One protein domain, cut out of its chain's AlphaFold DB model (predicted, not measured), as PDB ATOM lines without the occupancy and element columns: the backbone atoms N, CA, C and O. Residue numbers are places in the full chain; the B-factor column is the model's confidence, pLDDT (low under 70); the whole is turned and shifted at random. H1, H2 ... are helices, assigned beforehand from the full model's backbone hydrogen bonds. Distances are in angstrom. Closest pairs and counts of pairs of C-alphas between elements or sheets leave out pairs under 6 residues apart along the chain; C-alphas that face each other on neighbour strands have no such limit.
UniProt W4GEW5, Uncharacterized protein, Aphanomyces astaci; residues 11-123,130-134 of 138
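This is residues 11 to 123 and 130 to 134 of the 138 residues of an uncharacterized protein of Aphanomyces astaci (UniProt W4GEW5). Short helices gather round a middle made of H2 and H3, which meet at a steep tilt; H7 lies along one side of this pair and H5 along the other, with H4 beside H3. H1 leads off from H2 at one corner and makes much of the longest axis, while little H6 ties H5 to one end of H2. The printed part has 118 residues with eight named helices, H1 to H8 in order along the chain, and no named strand; the class is all helix. It is compact, with a radius of gyration of the C-alphas of 14.1 A and spans of 42 by 33 by 25 A.

H1, residues 11 to 23, begins at C-alpha 11 at (-7.621, -35.295, -59.932) and is 18.1 A long from first to last C-alpha. H2, residues 26 to 37, is 15.8 A long. H3, residues 47 to 57, begins at C-alpha 47 at (-6.356, -12.494, -35.465) and is 15.2 A long. H4, residues 67 to 78, measures 16.3 A, and H5, residues 88 to 96, measures 11.9 A. H6, residues 102 to 105, is 5.4 A long. H7, residues 110 to 120, is 15.3 A long. H8, residues 130 to 133, is 5.7 A long and ends at C-alpha 133 at (-9.573, -17.660, -58.011).

H2 is the hub, touching four other helices. With residues 33 to 37 alone it touches H3 at a steep tilt of 53 degrees, opposite ways; the closest C-alphas, of Tyr 37 and Glu 49, are 5.7 A apart. H1 and H2 only just touch, with 3 pairs of C-alphas within 8 A, and only at the corner; the closest C-alphas are those of Leu 20 and His 29, 7.1 A apart. H2 touches H6 with residues 26 to 30 alone, closest at the C-alphas of Ser 26 and Asp 104, 5.4 A. H6 also touches H5, the closest C-alphas being those of Leu 95 and Leu 103, 5.3 A apart. H2 and H8 only just touch, with 3 pairs within 8 A, the closest C-alphas being those of Tyr 32 and Phe 131 at 7.0 A. H3 and H4 form a helical hairpin at a shallow tilt of 29 degrees, opposite ways; they only just touch, with 3 pairs within 8 A, the closest C-alphas being those of Leu 51 and Tyr 72 at 7.1 A. H3 and H7 only just touch, with 3 pairs within 8 A, and only at their ends, closest at the C-alphas of Asp 56 and Arg 112, 5.9 A. H1 is apart from H4, for instance. Every O i to N i+4 pair is within hydrogen-bond range in H1, H3, H4, H5 and H7, and 7 of 8 are in H2; H6 and H8 are too short for such a pair.

The two C-alphas farthest apart, of Lys 11 and Lys 77, are 42.7 A apart. Residues 124 to 129 are not printed, and C-alphas 123 and 130 are 18.5 A apart across the cut. Of the links that are printed whole, none is long. The mean pLDDT of the printed part is 81.0, and it is under 70 at residues 11 to 14, 60 to 62, 81 to 83, 118, 120 to 123 and 130 to 134.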
ATOM      1  N   LYS A  11      -8.985 -34.833 -59.656       65.94
ATOM      2  CA  LYS A  11      -7.621 -35.295 -59.932       65.94
ATOM      3  C   LYS A  11      -6.673 -34.140 -60.268       65.94
ATOM      4  O   LYS A  11      -5.530 -34.150 -59.824       65.94
ATOM      5  N   GLU A  12      -7.137 -33.168 -61.048       65.00
ATOM      6  CA  GLU A  12      -6.351 -31.978 -61.394       65.00
ATOM      7  C   GLU A  12      -6.109 -31.113 -60.159       65.00
ATOM      8  O   GLU A  12      -4.994 -30.653 -59.951       65.00
ATOM      9  N   TYR A  13      -7.113 -30.999 -59.287       66.19
ATOM     10  CA  TYR A  13      -6.971 -30.329 -58.000       66.19
ATOM     11  C   TYR A  13      -5.888 -30.979 -57.119       66.19
ATOM     12  O   TYR A  13      -4.987 -30.287 -56.647       66.19
ATOM     13  N   CYS A  14      -5.929 -32.305 -56.932       66.06
ATOM     14  CA  CYS A  14      -4.908 -33.007 -56.146       66.06
ATOM     15  C   CYS A  14      -3.506 -32.791 -56.726       66.06
ATOM     16  O   CYS A  14      -2.579 -32.495 -55.977       66.06
ATOM     17  N   ALA A  15      -3.367 -32.860 -58.054       70.56
ATOM     18  CA  ALA A  15      -2.098 -32.594 -58.724       70.56
ATOM     19  C   ALA A  15      -1.616 -31.146 -58.506       70.56
ATOM     20  O   ALA A  15      -0.431 -30.921 -58.275       70.56
ATOM     21  N   SER A  16      -2.513 -30.156 -58.527       73.00
ATOM     22  CA  SER A  16      -2.163 -28.760 -58.242       73.00
ATOM     23  C   SER A  16      -1.725 -28.546 -56.795       73.00
ATOM     24  O   SER A  16      -0.765 -27.813 -56.561       73.00
ATOM     25  N   VAL A  17      -2.372 -29.199 -55.825       76.19
ATOM     26  CA  VAL A  17      -1.940 -29.155 -54.420       76.19
ATOM     27  C   VAL A  17      -0.577 -29.826 -54.255       76.19
ATOM     28  O   VAL A  17       0.286 -29.272 -53.586       76.19
ATOM     29  N   GLU A  18      -0.330 -30.964 -54.906       78.69
ATOM     30  CA  GLU A  18       0.988 -31.614 -54.899       78.69
ATOM     31  C   GLU A  18       2.082 -30.701 -55.471       78.69
ATOM     32  O   GLU A  18       3.141 -30.554 -54.860       78.69
ATOM     33  N   ILE A  19       1.815 -30.033 -56.596       81.38
ATOM     34  CA  ILE A  19       2.739 -29.059 -57.191       81.38
ATOM     35  C   ILE A  19       2.970 -27.885 -56.238       81.38
ATOM     36  O   ILE A  19       4.114 -27.476 -56.044       81.38
ATOM     37  N   LEU A  20       1.913 -27.358 -55.616       83.75
ATOM     38  CA  LEU A  20       2.024 -26.282 -54.636       83.75
ATOM     39  C   LEU A  20       2.910 -26.712 -53.462       83.75
ATOM     40  O   LEU A  20       3.818 -25.974 -53.094       83.75
ATOM     41  N   LEU A  21       2.703 -27.904 -52.908       84.25
ATOM     42  CA  LEU A  21       3.508 -28.429 -51.803       84.25
ATOM     43  C   LEU A  21       4.988 -28.575 -52.179       84.25
ATOM     44  O   LEU A  21       5.854 -28.284 -51.359       84.25
ATOM     45  N   GLN A  22       5.286 -29.002 -53.409       83.50
ATOM     46  CA  GLN A  22       6.657 -29.271 -53.859       83.50
ATOM     47  C   GLN A  22       7.402 -28.027 -54.356       83.50
ATOM     48  O   GLN A  22       8.620 -27.932 -54.200       83.50
ATOM     49  N   HIS A  23       6.694 -27.095 -54.992       86.12
ATOM     50  CA  HIS A  23       7.297 -26.015 -55.780       86.12
ATOM     51  C   HIS A  23       6.720 -24.629 -55.485       86.12
ATOM     52  O   HIS A  23       7.190 -23.640 -56.049       86.12
ATOM     53  N   GLY A  24       5.709 -24.539 -54.625       85.88
ATOM     54  CA  GLY A  24       5.088 -23.276 -54.262       85.88
ATOM     55  C   GLY A  24       6.044 -22.347 -53.517       85.88
ATOM     56  O   GLY A  24       6.834 -22.763 -52.671       85.88
ATOM     57  N   THR A  25       5.936 -21.061 -53.826       90.88
ATOM     58  CA  THR A  25       6.585 -19.998 -53.055       90.88
ATOM     59  C   THR A  25       5.880 -19.793 -51.716       90.88
ATOM     60  O   THR A  25       4.692 -20.091 -51.580       90.88
ATOM     61  N   SER A  26       6.561 -19.176 -50.745       91.62
ATOM     62  CA  SER A  26       5.970 -18.872 -49.433       91.62
ATOM     63  C   SER A  26       4.701 -18.018 -49.540       91.62
ATOM     64  O   SER A  26       3.744 -18.202 -48.790       91.62
ATOM     65  N   ARG A  27       4.631 -17.133 -50.545       91.00
ATOM     66  CA  ARG A  27       3.427 -16.344 -50.841       91.00
ATOM     67  C   ARG A  27       2.272 -17.213 -51.341       91.00
ATOM     68  O   ARG A  27       1.157 -17.039 -50.865       91.00
ATOM     69  N   GLN A  28       2.526 -18.151 -52.251       89.12
ATOM     70  CA  GLN A  28       1.499 -19.078 -52.745       89.12
ATOM     71  C   GLN A  28       1.036 -20.040 -51.641       89.12
ATOM     72  O   GLN A  28      -0.156 -20.319 -51.517       89.12
ATOM     73  N   HIS A  29       1.956 -20.505 -50.789       90.94
ATOM     74  CA  HIS A  29       1.624 -21.287 -49.595       90.94
ATOM     75  C   HIS A  29       0.739 -20.487 -48.643       90.94
ATOM     76  O   HIS A  29      -0.312 -20.972 -48.232       90.94
ATOM     77  N   PHE A  30       1.113 -19.243 -48.341       93.50
ATOM     78  CA  PHE A  30       0.314 -18.358 -47.498       93.50
ATOM     79  C   PHE A  30      -1.079 -18.104 -48.077       93.50
ATOM     80  O   PHE A  30      -2.062 -18.157 -47.348       93.50
ATOM     81  N   GLN A  31      -1.178 -17.874 -49.383       90.50
ATOM     82  CA  GLN A  31      -2.439 -17.657 -50.082       90.50
ATOM     83  C   GLN A  31      -3.383 -18.865 -49.958       90.50
ATOM     84  O   GLN A  31      -4.564 -18.686 -49.669       90.50
ATOM     85  N   TYR A  32      -2.865 -20.091 -50.087       87.25
ATOM     86  CA  TYR A  32      -3.630 -21.321 -49.832       87.25
ATOM     87  C   TYR A  32      -4.064 -21.451 -48.378       87.25
ATOM     88  O   TYR A  32      -5.240 -21.663 -48.082       87.25
ATOM     89  N   LEU A  33      -3.127 -21.266 -47.453       90.12
ATOM     90  CA  LEU A  33      -3.399 -21.385 -46.028       90.12
ATOM     91  C   LEU A  33      -4.377 -20.314 -45.532       90.12
ATOM     92  O   LEU A  33      -5.186 -20.600 -44.656       90.12
ATOM     93  N   PHE A  34      -4.361 -19.110 -46.105       90.38
ATOM     94  CA  PHE A  34      -5.303 -18.048 -45.760       90.38
ATOM     95  C   PHE A  34      -6.747 -18.524 -45.927       90.38
ATOM     96  O   PHE A  34      -7.539 -18.380 -45.001       90.38
ATOM     97  N   VAL A  35      -7.071 -19.158 -47.057       84.94
ATOM     98  CA  VAL A  35      -8.422 -19.680 -47.326       84.94
ATOM     99  C   VAL A  35      -8.786 -20.815 -46.370       84.94
ATOM    100  O   VAL A  35      -9.908 -20.890 -45.883       84.94
ATOM    101  N   VAL A  36      -7.827 -21.685 -46.057       84.19
ATOM    102  CA  VAL A  36      -8.035 -22.835 -45.160       84.19
ATOM    103  C   VAL A  36      -8.285 -22.397 -43.713       84.19
ATOM    104  O   VAL A  36      -8.991 -23.084 -42.973       84.19
ATOM    105  N   TYR A  37      -7.698 -21.275 -43.290       89.06
ATOM    106  CA  TYR A  37      -7.800 -20.775 -41.918       89.06
ATOM    107  C   TYR A  37      -8.877 -19.709 -41.723       89.06
ATOM    108  O   TYR A  37      -9.392 -19.614 -40.613       89.06
ATOM    109  N   ALA A  38      -9.229 -18.928 -42.746       88.00
ATOM    110  CA  ALA A  38     -10.267 -17.897 -42.689       88.00
ATOM    111  C   ALA A  38     -11.679 -18.505 -42.793       88.00
ATOM    112  O   ALA A  38     -12.420 -18.238 -43.733       88.00
ATOM    113  N   VAL A  39     -12.045 -19.364 -41.837       81.94
ATOM    114  CA  VAL A  39     -13.290 -20.155 -41.891       81.94
ATOM    115  C   VAL A  39     -14.424 -19.553 -41.070       81.94
ATOM    116  O   VAL A  39     -15.591 -19.843 -41.323       81.94
ATOM    117  N   THR A  40     -14.111 -18.735 -40.063       79.25
ATOM    118  CA  THR A  40     -15.127 -18.205 -39.141       79.25
ATOM    119  C   THR A  40     -15.761 -16.901 -39.606       79.25
ATOM    120  O   THR A  40     -16.824 -16.540 -39.097       79.25
ATOM    121  N   ASN A  41     -15.132 -16.182 -40.541       78.12
ATOM    122  CA  ASN A  41     -15.581 -14.858 -40.949       78.12
ATOM    123  C   ASN A  41     -15.501 -14.669 -42.479       78.12
ATOM    124  O   ASN A  41     -14.429 -14.840 -43.056       78.12
ATOM    125  N   PRO A  42     -16.606 -14.273 -43.141       77.56
ATOM    126  CA  PRO A  42     -16.627 -14.045 -44.589       77.56
ATOM    127  C   PRO A  42     -15.767 -12.854 -45.044       77.56
ATOM    128  O   PRO A  42     -15.355 -12.809 -46.198       77.56
ATOM    129  N   ASP A  43     -15.471 -11.903 -44.156       80.19
ATOM    130  CA  ASP A  43     -14.651 -10.724 -44.455       80.19
ATOM    131  C   ASP A  43     -13.139 -11.037 -44.463       80.19
ATOM    132  O   ASP A  43     -12.317 -10.180 -44.797       80.19
ATOM    133  N   GLY A  44     -12.754 -12.260 -44.086       87.44
ATOM    134  CA  GLY A  44     -11.380 -12.747 -44.120       87.44
ATOM    135  C   GLY A  44     -10.909 -13.301 -42.780       87.44
ATOM    136  O   GLY A  44     -11.695 -13.722 -41.936       87.44
ATOM    137  N   ILE A  45      -9.597 -13.302 -42.564       90.44
ATOM    138  CA  ILE A  45      -8.999 -14.002 -41.427       90.44
ATOM    139  C   ILE A  45      -9.082 -13.167 -40.147       90.44
ATOM    140  O   ILE A  45      -8.773 -11.972 -40.129       90.44
ATOM    141  N   THR A  46      -9.468 -13.790 -39.041       90.56
ATOM    142  CA  THR A  46      -9.392 -13.181 -37.713       90.56
ATOM    143  C   THR A  46      -7.970 -13.252 -37.156       90.56
ATOM    144  O   THR A  46      -7.137 -14.052 -37.582       90.56
ATOM    145  N   ARG A  47      -7.674 -12.454 -36.122       90.50
ATOM    146  CA  ARG A  47      -6.356 -12.494 -35.465       90.50
ATOM    147  C   ARG A  47      -6.020 -13.876 -34.898       90.50
ATOM    148  O   ARG A  47      -4.859 -14.272 -34.916       90.50
ATOM    149  N   SER A  48      -7.014 -14.569 -34.348       88.19
ATOM    150  CA  SER A  48      -6.823 -15.892 -33.746       88.19
ATOM    151  C   SER A  48      -6.530 -16.950 -34.809       88.19
ATOM    152  O   SER A  48      -5.637 -17.767 -34.614       88.19
ATOM    153  N   GLU A  49      -7.228 -16.905 -35.945       90.62
ATOM    154  CA  GLU A  49      -6.962 -17.792 -37.084       90.62
ATOM    155  C   GLU A  49      -5.594 -17.509 -37.710       90.62
ATOM    156  O   GLU A  49      -4.847 -18.444 -37.980       90.62
ATOM    157  N   LEU A  50      -5.222 -16.233 -37.862       92.12
ATOM    158  CA  LEU A  50      -3.903 -15.851 -38.367       92.12
ATOM    159  C   LEU A  50      -2.781 -16.321 -37.437       92.12
ATOM    160  O   LEU A  50      -1.746 -16.789 -37.904       92.12
ATOM    161  N   LEU A  51      -2.980 -16.215 -36.119       90.56
ATOM    162  CA  LEU A  51      -2.015 -16.724 -35.150       90.56
ATOM    163  C   LEU A  51      -1.849 -18.240 -35.272       90.56
ATOM    164  O   LEU A  51      -0.715 -18.708 -35.270       90.56
ATOM    165  N   ALA A  52      -2.951 -18.985 -35.402       89.62
ATOM    166  CA  ALA A  52      -2.902 -20.432 -35.591       89.62
ATOM    167  C   ALA A  52      -2.154 -20.798 -36.882       89.62
ATOM    168  O   ALA A  52      -1.235 -21.607 -36.839       89.62
ATOM    169  N   LEU A  53      -2.453 -20.118 -37.997       93.00
ATOM    170  CA  LEU A  53      -1.749 -20.309 -39.269       93.00
ATOM    171  C   LEU A  53      -0.241 -20.120 -39.098       93.00
ATOM    172  O   LEU A  53       0.540 -20.961 -39.535       93.00
ATOM    173  N   ILE A  54       0.176 -19.034 -38.445       91.75
ATOM    174  CA  ILE A  54       1.596 -18.746 -38.213       91.75
ATOM    175  C   ILE A  54       2.238 -19.824 -37.335       91.75
ATOM    176  O   ILE A  54       3.346 -20.256 -37.623       91.75
ATOM    177  N   GLN A  55       1.563 -20.271 -36.278       89.12
ATOM    178  CA  GLN A  55       2.085 -21.313 -35.388       89.12
ATOM    179  C   GLN A  55       2.248 -22.664 -36.084       89.12
ATOM    180  O   GLN A  55       3.205 -23.382 -35.802       89.12
ATOM    181  N   ASP A  56       1.329 -22.996 -36.985       90.38
ATOM    182  CA  ASP A  56       1.313 -24.287 -37.659       90.38
ATOM    183  C   ASP A  56       2.241 -24.325 -38.884       90.38
ATOM    184  O   ASP A  56       2.790 -25.382 -39.197       90.38
ATOM    185  N   HIS A  57       2.433 -23.190 -39.568       90.94
ATOM    186  CA  HIS A  57       3.012 -23.147 -40.917       90.94
ATOM    187  C   HIS A  57       4.189 -22.182 -41.107       90.94
ATOM    188  O   HIS A  57       4.748 -22.127 -42.198       90.94
ATOM    189  N   VAL A  58       4.595 -21.404 -40.103       88.06
ATOM    190  CA  VAL A  58       5.847 -20.639 -40.207       88.06
ATOM    191  C   VAL A  58       6.982 -21.476 -39.642       88.06
ATOM    192  O   VAL A  58       7.041 -21.723 -38.437       88.06
ATOM    193  N   ASP A  59       7.893 -21.893 -40.520       80.56
ATOM    194  CA  ASP A  59       9.123 -22.556 -40.106       80.56
ATOM    195  C   ASP A  59      10.214 -21.513 -39.858       80.56
ATOM    196  O   ASP A  59      10.745 -20.881 -40.774       80.56
ATOM    197  N   MET A  60      10.548 -21.351 -38.582       69.31
ATOM    198  CA  MET A  60      11.630 -20.499 -38.113       69.31
ATOM    199  C   MET A  60      12.564 -21.296 -37.194       69.31
ATOM    200  O   MET A  60      12.867 -20.873 -36.080       69.31
ATOM    201  N   ASN A  61      13.048 -22.451 -37.671       67.38
ATOM    202  CA  ASN A  61      13.988 -23.355 -36.980       67.38
ATOM    203  C   ASN A  61      15.246 -22.689 -36.367       67.38
ATOM    204  O   ASN A  61      15.928 -23.316 -35.560       67.38
ATOM    205  N   ASN A  62      15.565 -21.440 -36.725       64.62
ATOM    206  CA  ASN A  62      16.728 -20.694 -36.224       64.62
ATOM    207  C   ASN A  62      16.384 -19.571 -35.228       64.62
ATOM    208  O   ASN A  62      17.278 -18.837 -34.807       64.62
ATOM    209  N   GLU A  63      15.115 -19.396 -34.873       73.44
ATOM    210  CA  GLU A  63      14.683 -18.323 -33.980       73.44
ATOM    211  C   GLU A  63      14.725 -18.712 -32.499       73.44
ATOM    212  O   GLU A  63      14.748 -19.885 -32.120       73.44
ATOM    213  N   ASP A  64      14.740 -17.698 -31.630       76.00
ATOM    214  CA  ASP A  64      14.737 -17.931 -30.188       76.00
ATOM    215  C   ASP A  64      13.399 -18.500 -29.687       76.00
ATOM    216  O   ASP A  64      12.338 -18.303 -30.281       76.00
ATOM    217  N   ALA A  65      13.434 -19.177 -28.535       77.06
ATOM    218  CA  ALA A  65      12.267 -19.837 -27.944       77.06
ATOM    219  C   ALA A  65      11.070 -18.898 -27.664       77.06
ATOM    220  O   ALA A  65       9.968 -19.376 -27.403       77.06
ATOM    221  N   ARG A  66      11.264 -17.571 -27.700       83.19
ATOM    222  CA  ARG A  66      10.223 -16.553 -27.492       83.19
ATOM    223  C   ARG A  66       9.729 -15.932 -28.795       83.19
ATOM    224  O   ARG A  66       8.944 -14.984 -28.745       83.19
ATOM    225  N   PHE A  67      10.146 -16.433 -29.951       84.44
ATOM    226  CA  PHE A  67       9.719 -15.926 -31.252       84.44
ATOM    227  C   PHE A  67       8.199 -15.814 -31.362       84.44
ATOM    228  O   PHE A  67       7.682 -14.732 -31.628       84.44
ATOM    229  N   PHE A  68       7.460 -16.882 -31.054       82.31
ATOM    230  CA  PHE A  68       5.999 -16.850 -31.138       82.31
ATOM    231  C   PHE A  68       5.362 -15.869 -30.144       82.31
ATOM    232  O   PHE A  68       4.360 -15.237 -30.475       82.31
ATOM    233  N   GLU A  69       5.954 -15.664 -28.962       85.62
ATOM    234  CA  GLU A  69       5.488 -14.651 -28.003       85.62
ATOM    235  C   GLU A  69       5.681 -13.228 -28.548       85.62
ATOM    236  O   GLU A  69       4.792 -12.374 -28.429       85.62
ATOM    237  N   LYS A  70       6.831 -12.969 -29.179       87.31
ATOM    238  CA  LYS A  70       7.144 -11.687 -29.826       87.31
ATOM    239  C   LYS A  70       6.227 -11.442 -31.019       87.31
ATOM    240  O   LYS A  70       5.637 -10.366 -31.102       87.31
ATOM    241  N   THR A  71       6.039 -12.443 -31.873       86.19
ATOM    242  CA  THR A  71       5.131 -12.396 -33.025       86.19
ATOM    243  C   THR A  71       3.694 -12.154 -32.578       86.19
ATOM    244  O   THR A  71       3.025 -11.275 -33.113       86.19
ATOM    245  N   TYR A  72       3.229 -12.829 -31.525       86.56
ATOM    246  CA  TYR A  72       1.908 -12.579 -30.949       86.56
ATOM    247  C   TYR A  72       1.769 -11.150 -30.405       86.56
ATOM    248  O   TYR A  72       0.777 -10.469 -30.673       86.56
ATOM    249  N   THR A  73       2.772 -10.664 -29.673       89.56
ATOM    250  CA  THR A  73       2.787  -9.294 -29.139       89.56
ATOM    251  C   THR A  73       2.749  -8.260 -30.263       89.56
ATOM    252  O   THR A  73       1.996  -7.285 -30.191       89.56
ATOM    253  N   TRP A  74       3.516  -8.492 -31.326       90.81
ATOM    254  CA  TRP A  74       3.522  -7.656 -32.517       90.81
ATOM    255  C   TRP A  74       2.165  -7.686 -33.230       90.81
ATOM    256  O   TRP A  74       1.591  -6.627 -33.490       90.81
ATOM    257  N   LEU A  75       1.577  -8.868 -33.433       89.06
ATOM    258  CA  LEU A  75       0.241  -9.007 -34.012       89.06
ATOM    259  C   LEU A  75      -0.801  -8.251 -33.190       89.06
ATOM    260  O   LEU A  75      -1.609  -7.540 -33.766       89.06
ATOM    261  N   LYS A  76      -0.782  -8.296 -31.854       88.75
ATOM    262  CA  LYS A  76      -1.738  -7.511 -31.043       88.75
ATOM    263  C   LYS A  76      -1.626  -6.003 -31.255       88.75
ATOM    264  O   LYS A  76      -2.627  -5.306 -31.102       88.75
ATOM    265  N   LYS A  77      -0.425  -5.506 -31.554       88.94
ATOM    266  CA  LYS A  77      -0.163  -4.081 -31.776       88.94
ATOM    267  C   LYS A  77      -0.602  -3.623 -33.166       88.94
ATOM    268  O   LYS A  77      -1.082  -2.502 -33.300       88.94
ATOM    269  N   HIS A  78      -0.421  -4.469 -34.178       86.88
ATOM    270  CA  HIS A  78      -0.627  -4.106 -35.585       86.88
ATOM    271  C   HIS A  78      -1.917  -4.676 -36.195       86.88
ATOM    272  O   HIS A  78      -2.421  -4.142 -37.175       86.88
ATOM    273  N   PHE A  79      -2.484  -5.709 -35.580       84.81
ATOM    274  CA  PHE A  79      -3.773  -6.310 -35.900       84.81
ATOM    275  C   PHE A  79      -4.746  -5.977 -34.760       84.81
ATOM    276  O   PHE A  79      -4.764  -6.624 -33.699       84.81
ATOM    277  N   ALA A  80      -5.555  -4.935 -34.974       75.56
ATOM    278  CA  ALA A  80      -6.573  -4.509 -34.021       75.56
ATOM    279  C   ALA A  80      -7.511  -5.676 -33.678       75.56
ATOM    280  O   ALA A  80      -7.850  -6.487 -34.531       75.56
ATOM    281  N   SER A  81      -7.924  -5.780 -32.413       65.88
ATOM    282  CA  SER A  81      -8.831  -6.837 -31.951       65.88
ATOM    283  C   SER A  81     -10.255  -6.601 -32.464       65.88
ATOM    284  O   SER A  81     -11.149  -6.309 -31.675       65.88
ATOM    285  N   THR A  82     -10.468  -6.664 -33.773       63.91
ATOM    286  CA  THR A  82     -11.786  -6.576 -34.390       63.91
ATOM    287  C   THR A  82     -12.402  -7.967 -34.453       63.91
ATOM    288  O   THR A  82     -11.712  -8.953 -34.699       63.91
ATOM    289  N   THR A  83     -13.708  -8.056 -34.220       63.66
ATOM    290  CA  THR A  83     -14.496  -9.258 -34.537       63.66
ATOM    291  C   THR A  83     -14.638  -9.466 -36.047       63.66
ATOM    292  O   THR A  83     -14.942 -10.574 -36.479       63.66
ATOM    293  N   ALA A  84     -14.402  -8.416 -36.840       74.56
ATOM    294  CA  ALA A  84     -14.321  -8.479 -38.294       74.56
ATOM    295  C   ALA A  84     -12.991  -9.099 -38.750       74.56
ATOM    296  O   ALA A  84     -11.932  -8.766 -38.198       74.56
ATOM    297  N   GLY A  85     -13.072  -9.980 -39.750       83.19
ATOM    298  CA  GLY A  85     -11.927 -10.532 -40.463       83.19
ATOM    299  C   GLY A  85     -11.161  -9.454 -41.230       83.19
ATOM    300  O   GLY A  85     -11.647  -8.340 -41.432       83.19
ATOM    301  N   GLN A  86      -9.927  -9.768 -41.610       89.44
ATOM    302  CA  GLN A  86      -9.083  -8.911 -42.438       89.44
ATOM    303  C   GLN A  86      -8.807  -9.595 -43.772       89.44
ATOM    304  O   GLN A  86      -8.556 -10.802 -43.815       89.44
ATOM    305  N   SER A  87      -8.819  -8.812 -44.850       91.25
ATOM    306  CA  SER A  87      -8.605  -9.324 -46.200       91.25
ATOM    307  C   SER A  87      -7.186  -9.858 -46.404       91.25
ATOM    308  O   SER A  87      -6.240  -9.472 -45.710       91.25
ATOM    309  N   TYR A  88      -7.032 -10.719 -47.412       90.94
ATOM    310  CA  TYR A  88      -5.737 -11.270 -47.803       90.94
ATOM    311  C   TYR A  88      -4.689 -10.177 -48.039       90.94
ATOM    312  O   TYR A  88      -3.619 -10.235 -47.441       90.94
ATOM    313  N   ASP A  89      -5.001  -9.147 -48.831       91.06
ATOM    314  CA  ASP A  89      -4.041  -8.090 -49.176       91.06
ATOM    315  C   ASP A  89      -3.550  -7.312 -47.950       91.06
ATOM    316  O   ASP A  89      -2.357  -7.004 -47.831       91.06
ATOM    317  N   ALA A  90      -4.456  -7.026 -47.009       91.62
ATOM    318  CA  ALA A  90      -4.114  -6.350 -45.765       91.62
ATOM    319  C   ALA A  90      -3.144  -7.196 -44.931       91.62
ATOM    320  O   ALA A  90      -2.144  -6.682 -44.422       91.62
ATOM    321  N   ILE A  91      -3.394  -8.505 -44.836       92.69
ATOM    322  CA  ILE A  91      -2.551  -9.412 -44.056       92.69
ATOM    323  C   ILE A  91      -1.241  -9.738 -44.761       92.69
ATOM    324  O   ILE A  91      -0.200  -9.724 -44.112       92.69
ATOM    325  N   ALA A  92      -1.242  -9.947 -46.073       91.81
ATOM    326  CA  ALA A  92      -0.020 -10.136 -46.844       91.81
ATOM    327  C   ALA A  92       0.908  -8.918 -46.696       91.81
ATOM    328  O   ALA A  92       2.103  -9.077 -46.439       91.81
ATOM    329  N   THR A  93       0.354  -7.702 -46.766       91.94
ATOM    330  CA  THR A  93       1.099  -6.454 -46.531       91.94
ATOM    331  C   THR A  93       1.624  -6.378 -45.099       91.94
ATOM    332  O   THR A  93       2.795  -6.060 -44.882       91.94
ATOM    333  N   LEU A  94       0.784  -6.713 -44.117       92.62
ATOM    334  CA  LEU A  94       1.170  -6.745 -42.710       92.62
ATOM    335  C   LEU A  94       2.344  -7.710 -42.483       92.62
ATOM    336  O   LEU A  94       3.380  -7.288 -41.974       92.62
ATOM    337  N   LEU A  95       2.233  -8.972 -42.900       91.69
ATOM    338  CA  LEU A  95       3.270  -9.991 -42.697       91.69
ATOM    339  C   LEU A  95       4.570  -9.673 -43.443       91.69
ATOM    340  O   LEU A  95       5.652  -9.916 -42.905       91.69
ATOM    341  N   ALA A  96       4.484  -9.083 -44.638       88.69
ATOM    342  CA  ALA A  96       5.652  -8.607 -45.377       88.69
ATOM    343  C   ALA A  96       6.370  -7.447 -44.661       88.69
ATOM    344  O   ALA A  96       7.585  -7.310 -44.775       88.69
ATOM    345  N   SER A  97       5.637  -6.630 -43.894       89.44
ATOM    346  CA  SER A  97       6.202  -5.532 -43.094       89.44
ATOM    347  C   SER A  97       6.828  -5.979 -41.767       89.44
ATOM    348  O   SER A  97       7.448  -5.168 -41.074       89.44
ATOM    349  N   HIS A  98       6.671  -7.253 -41.387       89.69
ATOM    350  CA  HIS A  98       7.263  -7.772 -40.158       89.69
ATOM    351  C   HIS A  98       8.797  -7.642 -40.208       89.69
ATOM    352  O   HIS A  98       9.385  -7.933 -41.250       89.69
ATOM    353  N   PRO A  99       9.486  -7.288 -39.102       85.94
ATOM    354  CA  PRO A  99      10.948  -7.138 -39.095       85.94
ATOM    355  C   PRO A  99      11.719  -8.367 -39.596       85.94
ATOM    356  O   PRO A  99      12.792  -8.232 -40.172       85.94
ATOM    357  N   GLN A 100      11.150  -9.555 -39.393       85.12
ATOM    358  CA  GLN A 100      11.699 -10.841 -39.846       85.12
ATOM    359  C   GLN A 100      11.015 -11.378 -41.112       85.12
ATOM    360  O   GLN A 100      11.150 -12.552 -41.411       85.12
ATOM    361  N   LYS A 101      10.236 -10.553 -41.825       87.00
ATOM    362  CA  LYS A 101       9.535 -10.914 -43.069       87.00
ATOM    363  C   LYS A 101       8.788 -12.249 -42.983       87.00
ATOM    364  O   LYS A 101       9.022 -13.147 -43.779       87.00
ATOM    365  N   LEU A 102       7.870 -12.378 -42.021       88.19
ATOM    366  CA  LEU A 102       7.164 -13.639 -41.725       88.19
ATOM    367  C   LEU A 102       6.596 -14.332 -42.964       88.19
ATOM    368  O   LEU A 102       6.608 -15.555 -43.029       88.19
ATOM    369  N   LEU A 103       6.123 -13.553 -43.941       89.69
ATOM    370  CA  LEU A 103       5.581 -14.074 -45.192       89.69
ATOM    371  C   LEU A 103       6.579 -14.950 -45.967       89.69
ATOM    372  O   LEU A 103       6.168 -15.924 -46.588       89.69
ATOM    373  N   ASP A 104       7.872 -14.631 -45.911       90.19
ATOM    374  CA  ASP A 104       8.927 -15.357 -46.626       90.19
ATOM    375  C   ASP A 104       9.197 -16.739 -46.002       90.19
ATOM    376  O   ASP A 104       9.774 -17.607 -46.653       90.19
ATOM    377  N   HIS A 105       8.725 -16.965 -44.773       89.62
ATOM    378  CA  HIS A 105       8.941 -18.178 -43.982       89.62
ATOM    379  C   HIS A 105       7.703 -19.082 -43.888       89.62
ATOM    380  O   HIS A 105       7.706 -20.075 -43.157       89.62
ATOM    381  N   VAL A 106       6.620 -18.730 -44.586       91.31
ATOM    382  CA  VAL A 106       5.398 -19.537 -44.601       91.31
ATOM    383  C   VAL A 106       5.594 -20.754 -45.498       91.31
ATOM    384  O   VAL A 106       5.797 -20.614 -46.701       91.31
ATOM    385  N   HIS A 107       5.444 -21.941 -44.920       90.38
ATOM    386  CA  HIS A 107       5.474 -23.216 -45.620       90.38
ATOM    387  C   HIS A 107       4.368 -24.142 -45.126       90.38
ATOM    388  O   HIS A 107       4.067 -24.221 -43.935       90.38
ATOM    389  N   ILE A 108       3.752 -24.897 -46.034       87.12
ATOM    390  CA  ILE A 108       2.704 -25.840 -45.635       87.12
ATOM    391  C   ILE A 108       3.326 -27.003 -44.849       87.12
ATOM    392  O   ILE A 108       3.827 -27.973 -45.412       87.12
ATOM    393  N   ASN A 109       3.248 -26.926 -43.523       86.94
ATOM    394  CA  ASN A 109       3.397 -28.083 -42.643       86.94
ATOM    395  C   ASN A 109       2.248 -29.078 -42.882       86.94
ATOM    396  O   ASN A 109       1.123 -28.843 -42.436       86.94
ATOM    397  N   VAL A 110       2.538 -30.172 -43.587       82.06
ATOM    398  CA  VAL A 110       1.540 -31.163 -44.019       82.06
ATOM    399  C   VAL A 110       0.819 -31.813 -42.836       82.06
ATOM    400  O   VAL A 110      -0.403 -31.936 -42.876       82.06
ATOM    401  N   ASP A 111       1.528 -32.161 -41.761       78.94
ATOM    402  CA  ASP A 111       0.925 -32.839 -40.606       78.94
ATOM    403  C   ASP A 111      -0.103 -31.943 -39.903       78.94
ATOM    404  O   ASP A 111      -1.220 -32.365 -39.590       78.94
ATOM    405  N   ARG A 112       0.253 -30.670 -39.686       82.19
ATOM    406  CA  ARG A 112      -0.657 -29.680 -39.088       82.19
ATOM    407  C   ARG A 112      -1.795 -29.317 -40.029       82.19
ATOM    408  O   ARG A 112      -2.936 -29.192 -39.590       82.19
ATOM    409  N   PHE A 113      -1.489 -29.199 -41.318       79.88
ATOM    410  CA  PHE A 113      -2.465 -28.915 -42.359       79.88
ATOM    411  C   PHE A 113      -3.563 -29.983 -42.405       79.88
ATOM    412  O   PHE A 113      -4.742 -29.636 -42.348       79.88
ATOM    413  N   LEU A 114      -3.197 -31.269 -42.445       73.81
ATOM    414  CA  LEU A 114      -4.162 -32.370 -42.472       73.81
ATOM    415  C   LEU A 114      -5.064 -32.351 -41.235       73.81
ATOM    416  O   LEU A 114      -6.285 -32.360 -41.379       73.81
ATOM    417  N   GLY A 115      -4.482 -32.206 -40.041       71.19
ATOM    418  CA  GLY A 115      -5.265 -32.103 -38.808       71.19
ATOM    419  C   GLY A 115      -6.229 -30.909 -38.806       71.19
ATOM    420  O   GLY A 115      -7.346 -31.010 -38.297       71.19
ATOM    421  N   LYS A 116      -5.838 -29.781 -39.417       76.12
ATOM    422  CA  LYS A 116      -6.698 -28.598 -39.552       76.12
ATOM    423  C   LYS A 116      -7.859 -28.830 -40.519       76.12
ATOM    424  O   LYS A 116      -8.989 -28.460 -40.205       76.12
ATOM    425  N   VAL A 117      -7.594 -29.452 -41.669       70.94
ATOM    426  CA  VAL A 117      -8.624 -29.799 -42.659       70.94
ATOM    427  C   VAL A 117      -9.624 -30.788 -42.066       70.94
ATOM    428  O   VAL A 117     -10.824 -30.572 -42.190       70.94
ATOM    429  N   GLU A 118      -9.159 -31.825 -41.367       66.94
ATOM    430  CA  GLU A 118     -10.024 -32.806 -40.699       66.94
ATOM    431  C   GLU A 118     -10.921 -32.164 -39.631       66.94
ATOM    432  O   GLU A 118     -12.120 -32.438 -39.588       66.94
ATOM    433  N   ALA A 119     -10.367 -31.270 -38.805       70.56
ATOM    434  CA  ALA A 119     -11.118 -30.584 -37.753       70.56
ATOM    435  C   ALA A 119     -12.208 -29.646 -38.302       70.56
ATOM    436  O   ALA A 119     -13.251 -29.480 -37.670       70.56
ATOM    437  N   ASN A 120     -11.972 -29.044 -39.468       66.38
ATOM    438  CA  ASN A 120     -12.918 -28.127 -40.103       66.38
ATOM    439  C   ASN A 120     -13.955 -28.855 -40.987       66.38
ATOM    440  O   ASN A 120     -15.039 -28.319 -41.208       66.38
ATOM    441  N   ASN A 121     -13.671 -30.079 -41.454       59.88
ATOM    442  CA  ASN A 121     -14.517 -30.848 -42.381       59.88
ATOM    443  C   ASN A 121     -15.337 -31.970 -41.714       59.88
ATOM    444  O   ASN A 121     -15.466 -33.067 -42.256       59.88
ATOM    445  N   THR A 122     -15.972 -31.723 -40.565       47.53
ATOM    446  CA  THR A 122     -16.773 -32.761 -39.878       47.53
ATOM    447  C   THR A 122     -18.119 -33.103 -40.533       47.53
ATOM    448  O   THR A 122     -18.827 -33.963 -40.012       47.53
ATOM    449  N   VAL A 123     -18.516 -32.471 -41.649       44.28
ATOM    450  CA  VAL A 123     -19.808 -32.776 -42.310       44.28
ATOM    451  C   VAL A 123     -19.703 -32.979 -43.824       44.28
ATOM    452  O   VAL A 123     -20.441 -33.800 -44.358       44.28
ATOM    453  N   ASP A 130     -12.883 -21.556 -53.331       44.53
ATOM    454  CA  ASP A 130     -12.174 -20.307 -53.627       44.53
ATOM    455  C   ASP A 130     -10.700 -20.466 -54.042       44.53
ATOM    456  O   ASP A 130     -10.029 -19.477 -54.340       44.53
ATOM    457  N   PHE A 131     -10.145 -21.684 -54.102       47.03
ATOM    458  CA  PHE A 131      -8.756 -21.835 -54.570       47.03
ATOM    459  C   PHE A 131      -8.585 -21.660 -56.085       47.03
ATOM    460  O   PHE A 131      -7.523 -21.305 -56.594       47.03
ATOM    461  N   VAL A 132      -9.693 -21.819 -56.791       40.91
ATOM    462  CA  VAL A 132      -9.915 -21.490 -58.194       40.91
ATOM    463  C   VAL A 132      -9.471 -20.072 -58.575       40.91
ATOM    464  O   VAL A 132      -8.906 -19.861 -59.648       40.91
ATOM    465  N   THR A 133      -9.747 -19.091 -57.718       40.09
ATOM    466  CA  THR A 133      -9.573 -17.660 -58.011       40.09
ATOM    467  C   THR A 133      -8.158 -17.170 -57.717       40.09
ATOM    468  O   THR A 133      -7.759 -16.121 -58.215       40.09
ATOM    469  N   LEU A 134      -7.373 -17.932 -56.949       39.50
ATOM    470  CA  LEU A 134      -6.065 -17.515 -56.436       39.50
ATOM    471  C   LEU A 134      -4.903 -17.815 -57.398       39.50
ATOM    472  O   LEU A 134      -3.874 -17.152 -57.319       39.50
TER     473      LEU A 134